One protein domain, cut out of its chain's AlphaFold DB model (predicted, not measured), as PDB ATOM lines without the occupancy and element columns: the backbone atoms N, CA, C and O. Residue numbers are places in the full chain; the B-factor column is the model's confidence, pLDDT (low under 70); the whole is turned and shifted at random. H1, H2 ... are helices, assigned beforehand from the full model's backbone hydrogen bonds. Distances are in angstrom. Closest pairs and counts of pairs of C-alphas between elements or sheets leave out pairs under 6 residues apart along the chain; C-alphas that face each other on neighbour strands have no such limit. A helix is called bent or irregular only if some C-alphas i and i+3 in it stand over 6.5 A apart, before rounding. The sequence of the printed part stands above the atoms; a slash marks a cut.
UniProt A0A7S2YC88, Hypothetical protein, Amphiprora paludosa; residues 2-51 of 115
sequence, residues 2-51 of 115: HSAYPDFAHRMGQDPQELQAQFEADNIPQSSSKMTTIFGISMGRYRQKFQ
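AT A GLANCE: This is residues 2 to 51 of the 115 residues of the protein "Hypothetical protein" of Amphiprora paludosa (UniProt A0A7S2YC88). Two short helices, H1 and H2, pack on one longer helix, H3, each on a different side of it, and the centres of the three make a triangle. H1 runs the same way as H3, while H2 and H3 form a helical hairpin whose link, residues 25 to 33, turns the chain back. The printed part has 50 residues with three named helices, in the order H1, H2, H3 along the chain, and no named strand; the class is all helix, with 29 residues in the helices. It is compact, with a radius of gyration of the C-alphas of 10.5 A, and its outline is flat, with spans of 30 by 29 by 12 A.

HOW THE PARTS SIT: After residues 2 to 7 comes H1, residues 8 to 13. A tight link of 2 residues joins it to H2, residues 16 to 24. H1 and H2 are apart, but only just: their closest C-alphas are 8.2 A from each other. A short link of 9 residues then joins H2 to H3, residues 34 to 47. H1 and H3 touch, and their closest C-alphas are those of Met 12 and Gly 40, 3.9 A apart. These two run the same way at a steep tilt of 36 degrees, only just past shallow, and their centres are 8.2 A apart. H2 and H3 touch as well, and their closest C-alphas are those of Pro 16 and Ile 41, 4.3 A apart. They form a hairpin: they run opposite ways at a shallow tilt of 26 degrees, with their centres 9.5 A apart. In H1, H2 and H3 every O i to N i+4 pair is within hydrogen-bond range.

IN THESE COORDINATES: H1 runs from Phe 8, with its C-alpha at (152.024, 153.273, 133.321), to Gly 13, and is 8.8 A long from first to last C-alpha. H2 runs from Pro 16, with its C-alpha at (161.952, 160.923, 127.563), to Glu 24, over 12.1 A. H3, the longest helix with 14 residues, runs from Lys 34 to Arg 47, whose C-alpha is at (166.928, 157.805, 135.216), over 20.0 A. No helix is bent or irregular.

THE WHOLE: The two C-alphas farthest apart are those of His 2 and Lys 49, at 30.6 A, and the first and last printed C-alphas, of His 2 and Gln 51, are 27.2 A apart. The printed part has no cut, and no link between its helices is long. The mean pLDDT of the printed part of this predicted model is 90.2, and residues 2 to 4 are under 70.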
ATOM      1  N   HIS A   2     144.113 145.643 139.429       46.44
ATOM      2  CA  HIS A   2     144.249 146.336 138.137       46.44
ATOM      3  C   HIS A   2     144.640 147.798 138.404       46.44
ATOM      4  O   HIS A   2     143.947 148.481 139.156       46.44
ATOM      5  N   SER A   3     145.762 148.252 137.842       55.66
ATOM      6  CA  SER A   3     146.162 149.664 137.858       55.66
ATOM      7  C   SER A   3     145.141 150.494 137.072       55.66
ATOM      8  O   SER A   3     144.704 150.065 136.006       55.66
ATOM      9  N   ALA A   4     144.792 151.691 137.557       64.69
ATOM     10  CA  ALA A   4     143.978 152.653 136.799       64.69
ATOM     11  C   ALA A   4     144.673 153.131 135.506       64.69
ATOM     12  O   ALA A   4     144.036 153.715 134.634       64.69
ATOM     13  N   TYR A   5     145.973 152.853 135.385       73.19
ATOM     14  CA  TYR A   5     146.820 153.180 134.249       73.19
ATOM     15  C   TYR A   5     147.564 151.912 133.806       73.19
ATOM     16  O   TYR A   5     148.654 151.627 134.315       73.19
ATOM     17  N   PRO A   6     146.963 151.094 132.926       74.38
ATOM     18  CA  PRO A   6     147.540 149.814 132.513       74.38
ATOM     19  C   PRO A   6     148.856 149.972 131.735       74.38
ATOM     20  O   PRO A   6     149.659 149.049 131.703       74.38
ATOM     21  N   ASP A   7     149.106 151.145 131.150       86.25
ATOM     22  CA  ASP A   7     150.309 151.468 130.379       86.25
ATOM     23  C   ASP A   7     151.399 152.184 131.197       86.25
ATOM     24  O   ASP A   7     152.440 152.549 130.649       86.25
ATOM     25  N   PHE A   8     151.177 152.407 132.498       87.00
ATOM     26  CA  PHE A   8     152.024 153.273 133.321       87.00
ATOM     27  C   PHE A   8     153.485 152.825 133.349       87.00
ATOM     28  O   PHE A   8     154.377 153.624 133.075       87.00
ATOM     29  N   ALA A   9     153.730 151.542 133.627       88.19
ATOM     30  CA  ALA A   9     155.083 150.996 133.686       88.19
ATOM     31  C   ALA A   9     155.809 151.143 132.340       88.19
ATOM     32  O   ALA A   9     156.945 151.613 132.288       88.19
ATOM     33  N   HIS A  10     155.112 150.830 131.242       91.12
ATOM     34  CA  HIS A  10     155.647 150.962 129.889       91.12
ATOM     35  C   HIS A  10     155.989 152.417 129.559       91.12
ATOM     36  O   HIS A  10     157.094 152.704 129.109       91.12
ATOM     37  N   ARG A  11     155.071 153.354 129.828       91.81
ATOM     38  CA  ARG A  11     155.306 154.791 129.628       91.81
ATOM     39  C   ARG A  11     156.492 155.284 130.428       91.81
ATOM     40  O   ARG A  11     157.279 156.069 129.915       91.81
ATOM     41  N   MET A  12     156.642 154.821 131.664       93.06
ATOM     42  CA  MET A  12     157.788 155.213 132.465       93.06
ATOM     43  C   MET A  12     159.093 154.713 131.872       93.06
ATOM     44  O   MET A  12     160.039 155.487 131.888       93.06
ATOM     45  N   GLY A  13     159.155 153.508 131.307       93.38
ATOM     46  CA  GLY A  13     160.370 152.943 130.711       93.38
ATOM     47  C   GLY A  13     160.872 153.609 129.426       93.38
ATOM     48  O   GLY A  13     162.054 153.493 129.113       93.38
ATOM     49  N   GLN A  14     160.009 154.317 128.696       95.31
ATOM     50  CA  GLN A  14     160.335 154.884 127.383       95.31
ATOM     51  C   GLN A  14     161.352 156.036 127.436       95.31
ATOM     52  O   GLN A  14     161.593 156.646 128.483       95.31
ATOM     53  N   ASP A  15     161.941 156.336 126.273       95.69
ATOM     54  CA  ASP A  15     162.848 157.466 126.111       95.69
ATOM     55  C   ASP A  15     162.110 158.803 126.350       95.69
ATOM     56  O   ASP A  15     161.049 159.054 125.763       95.69
ATOM     57  N   PRO A  16     162.637 159.686 127.219       97.00
ATOM     58  CA  PRO A  16     161.952 160.923 127.563       97.00
ATOM     59  C   PRO A  16     161.897 161.941 126.415       97.00
ATOM     60  O   PRO A  16     161.018 162.802 126.448       97.00
ATOM     61  N   GLN A  17     162.801 161.895 125.429       97.25
ATOM     62  CA  GLN A  17     162.755 162.795 124.270       97.25
ATOM     63  C   GLN A  17     161.658 162.361 123.298       97.25
ATOM     64  O   GLN A  17     160.886 163.201 122.836       97.25
ATOM     65  N   GLU A  18     161.521 161.059 123.055       96.31
ATOM     66  CA  GLU A  18     160.431 160.514 122.238       96.31
ATOM     67  C   GLU A  18     159.056 160.817 122.846       96.31
ATOM     68  O   GLU A  18     158.141 161.253 122.144       96.31
ATOM     69  N   LEU A  19     158.907 160.635 124.163       96.19
ATOM     70  CA  LEU A  19     157.667 160.972 124.863       96.19
ATOM     71  C   LEU A  19     157.366 162.473 124.830       96.19
ATOM     72  O   LEU A  19     156.207 162.855 124.673       96.19
ATOM     73  N   GLN A  20     158.389 163.323 124.964       97.62
ATOM     74  CA  GLN A  20     158.239 164.774 124.857       97.62
ATOM     75  C   GLN A  20     157.750 165.161 123.456       97.62
ATOM     76  O   GLN A  20     156.778 165.904 123.344       97.62
ATOM     77  N   ALA A  21     158.347 164.597 122.403       97.31
ATOM     78  CA  ALA A  21     157.927 164.840 121.026       97.31
ATOM     79  C   ALA A  21     156.479 164.378 120.769       97.31
ATOM     80  O   ALA A  21     155.703 165.101 120.147       97.31
ATOM     81  N   GLN A  22     156.080 163.210 121.292       95.25
ATOM     82  CA  GLN A  22     154.688 162.735 121.222       95.25
ATOM     83  C   GLN A  22     153.723 163.683 121.938       95.25
ATOM     84  O   GLN A  22     152.640 163.960 121.423       95.25
ATOM     85  N   PHE A  23     154.106 164.175 123.117       96.12
ATOM     86  CA  PHE A  23     153.288 165.085 123.907       96.12
ATOM     87  C   PHE A  23     153.101 166.440 123.212       96.12
ATOM     88  O   PHE A  23     151.979 166.932 123.124       96.12
ATOM     89  N   GLU A  24     154.179 167.024 122.688       96.75
ATOM     90  CA  GLU A  24     154.157 168.312 121.978       96.75
ATOM     91  C   GLU A  24     153.373 168.250 120.665       96.75
ATOM     92  O   GLU A  24     152.676 169.202 120.320       96.75
ATOM     93  N   ALA A  25     153.436 167.118 119.961       96.38
ATOM     94  CA  ALA A  25     152.671 166.879 118.740       96.38
ATOM     95  C   ALA A  25     151.197 166.492 118.992       96.38
ATOM     96  O   ALA A  25     150.484 166.200 118.033       96.38
ATOM     97  N   ASP A  26     150.753 166.429 120.255       94.19
ATOM     98  CA  ASP A  26     149.460 165.865 120.684       94.19
ATOM     99  C   ASP A  26     149.180 164.462 120.102       94.19
ATOM    100  O   ASP A  26     148.039 164.063 119.870       94.19
ATOM    101  N   ASN A  27     150.242 163.685 119.868       94.56
ATOM    102  CA  ASN A  27     150.211 162.364 119.243       94.56
ATOM    103  C   ASN A  27     150.375 161.256 120.293       94.56
ATOM    104  O   ASN A  27     151.286 160.425 120.233       94.56
ATOM    105  N   ILE A  28     149.509 161.274 121.304       91.69
ATOM    106  CA  ILE A  28     149.523 160.291 122.390       91.69
ATOM    107  C   ILE A  28     148.528 159.169 122.050       91.69
ATOM    108  O   ILE A  28     147.343 159.455 121.869       91.69
ATOM    109  N   PRO A  29     148.969 157.897 121.976       88.19
ATOM    110  CA  PRO A  29     148.099 156.737 121.808       88.19
ATOM    111  C   PRO A  29     146.850 156.774 122.692       88.19
ATOM    112  O   PRO A  29     146.942 157.064 123.881       88.19
ATOM    113  N   GLN A  30     145.694 156.399 122.139       85.06
ATOM    114  CA  GLN A  30     144.421 156.381 122.879       85.06
ATOM    115  C   GLN A  30     144.431 155.448 124.098       85.06
ATOM    116  O   GLN A  30     143.676 155.654 125.042       85.06
ATOM    117  N   SER A  31     145.293 154.430 124.092       84.06
ATOM    118  CA  SER A  31     145.522 153.533 125.230       84.06
ATOM    119  C   SER A  31     146.311 154.180 126.375       84.06
ATOM    120  O   SER A  31     146.594 153.514 127.366       84.06
ATOM    121  N   SER A  32     146.694 155.448 126.228       87.00
ATOM    122  CA  SER A  32     147.543 156.193 127.146       87.00
ATOM    123  C   SER A  32     146.927 157.529 127.524       87.00
ATOM    124  O   SER A  32     146.041 158.053 126.852       87.00
ATOM    125  N   SER A  33     147.437 158.123 128.601       89.50
ATOM    126  CA  SER A  33     147.005 159.445 129.045       89.50
ATOM    127  C   SER A  33     148.129 160.475 128.927       89.50
ATOM    128  O   SER A  33     149.320 160.158 129.014       89.50
ATOM    129  N   LYS A  34     147.746 161.752 128.804       92.25
ATOM    130  CA  LYS A  34     148.671 162.889 128.938       92.25
ATOM    131  C   LYS A  34     149.433 162.835 130.261       92.25
ATOM    132  O   LYS A  34     150.632 163.082 130.291       92.25
ATOM    133  N   MET A  35     148.751 162.443 131.338       90.94
ATOM    134  CA  MET A  35     149.343 162.350 132.668       90.94
ATOM    135  C   MET A  35     150.446 161.283 132.729       90.94
ATOM    136  O   MET A  35     151.569 161.598 133.113       90.94
ATOM    137  N   THR A  36     150.173 160.052 132.284       91.75
ATOM    138  CA  THR A  36     151.181 158.976 132.257       91.75
ATOM    139  C   THR A  36     152.361 159.307 131.346       91.75
ATOM    140  O   THR A  36     153.498 158.978 131.675       91.75
ATOM    141  N   THR A  37     152.120 160.041 130.258       94.12
ATOM    142  CA  THR A  37     153.175 160.553 129.369       94.12
ATOM    143  C   THR A  37     154.081 161.566 130.081       94.12
ATOM    144  O   THR A  37     155.299 161.419 130.045       94.12
ATOM    145  N   ILE A  38     153.517 162.547 130.799       94.75
ATOM    146  CA  ILE A  38     154.289 163.541 131.575       94.75
ATOM    147  C   ILE A  38     155.119 162.872 132.679       94.75
ATOM    148  O   ILE A  38     156.289 163.220 132.885       94.75
ATOM    149  N   PHE A  39     154.536 161.892 133.377       93.12
ATOM    150  CA  PHE A  39     155.267 161.104 134.368       93.12
ATOM    151  C   PHE A  39     156.421 160.332 133.728       93.12
ATOM    152  O   PHE A  39     157.528 160.357 134.266       93.12
ATOM    153  N   GLY A  40     156.198 159.723 132.560       95.44
ATOM    154  CA  GLY A  40     157.241 159.026 131.813       95.44
ATOM    155  C   GLY A  40     158.395 159.937 131.400       95.44
ATOM    156  O   GLY A  40     159.548 159.600 131.658       95.44
ATOM    157  N   ILE A  41     158.105 161.135 130.880       97.19
ATOM    158  CA  ILE A  41     159.130 162.145 130.556       97.19
ATOM    159  C   ILE A  41     159.963 162.483 131.800       97.19
ATOM    160  O   ILE A  41     161.195 162.480 131.759       97.19
ATOM    161  N   SER A  42     159.293 162.769 132.918       94.81
ATOM    162  CA  SER A  42     159.955 163.165 134.165       94.81
ATOM    163  C   SER A  42     160.836 162.041 134.714       94.81
ATOM    164  O   SER A  42     162.006 162.266 135.016       94.81
ATOM    165  N   MET A  43     160.308 160.816 134.785       94.75
ATOM    166  CA  MET A  43     161.061 159.650 135.256       94.75
ATOM    167  C   MET A  43     162.212 159.284 134.325       94.75
ATOM    168  O   MET A  43     163.302 158.997 134.811       94.75
ATOM    169  N   GLY A  44     162.026 159.369 133.005       95.88
ATOM    170  CA  GLY A  44     163.101 159.157 132.038       95.88
ATOM    171  C   GLY A  44     164.261 160.130 132.245       95.88
ATOM    172  O   GLY A  44     165.417 159.712 132.284       95.88
ATOM    173  N   ARG A  45     163.969 161.415 132.490       96.25
ATOM    174  CA  ARG A  45     164.995 162.417 132.832       96.25
ATOM    175  C   ARG A  45     165.680 162.128 134.168       96.25
ATOM    176  O   ARG A  45     166.882 162.352 134.284       96.25
ATOM    177  N   TYR A  46     164.952 161.628 135.170       94.56
ATOM    178  CA  TYR A  46     165.569 161.211 136.433       94.56
ATOM    179  C   TYR A  46     166.496 160.013 136.244       94.56
ATOM    180  O   TYR A  46     167.625 160.068 136.719       94.56
ATOM    181  N   ARG A  47     166.087 158.985 135.492       94.75
ATOM    182  CA  ARG A  47     166.928 157.805 135.216       94.75
ATOM    183  C   ARG A  47     168.224 158.132 134.474       94.75
ATOM    184  O   ARG A  47     169.212 157.426 134.636       94.75
ATOM    185  N   GLN A  48     168.248 159.208 133.685       93.56
ATOM    186  CA  GLN A  48     169.475 159.689 133.036       93.56
ATOM    187  C   GLN A  48     170.494 160.277 134.030       93.56
ATOM    188  O   GLN A  48     171.671 160.387 133.698       93.56
ATOM    189  N   LYS A  49     170.059 160.673 135.232       93.75
ATOM    190  CA  LYS A  49     170.896 161.323 136.257       93.75
ATOM    191  C   LYS A  49     171.124 160.454 137.489       93.75
ATOM    192  O   LYS A  49     172.159 160.569 138.137       93.75
ATOM    193  N   PHE A  50     170.156 159.608 137.816       92.50
ATOM    194  CA  PHE A  50     170.113 158.821 139.035       92.50
ATOM    195  C   PHE A  50     169.827 157.362 138.703       92.50
ATOM    196  O   PHE A  50     168.995 157.058 137.847       92.50
ATOM    197  N   GLN A  51     170.471 156.447 139.426       92.50
ATOM    198  CA  GLN A  51     170.000 155.071 139.456       92.50
ATOM    199  C   GLN A  51     168.797 154.993 140.388       92.50
ATOM    200  O   GLN A  51     168.891 155.328 141.565       92.50
TER     201      GLN A  51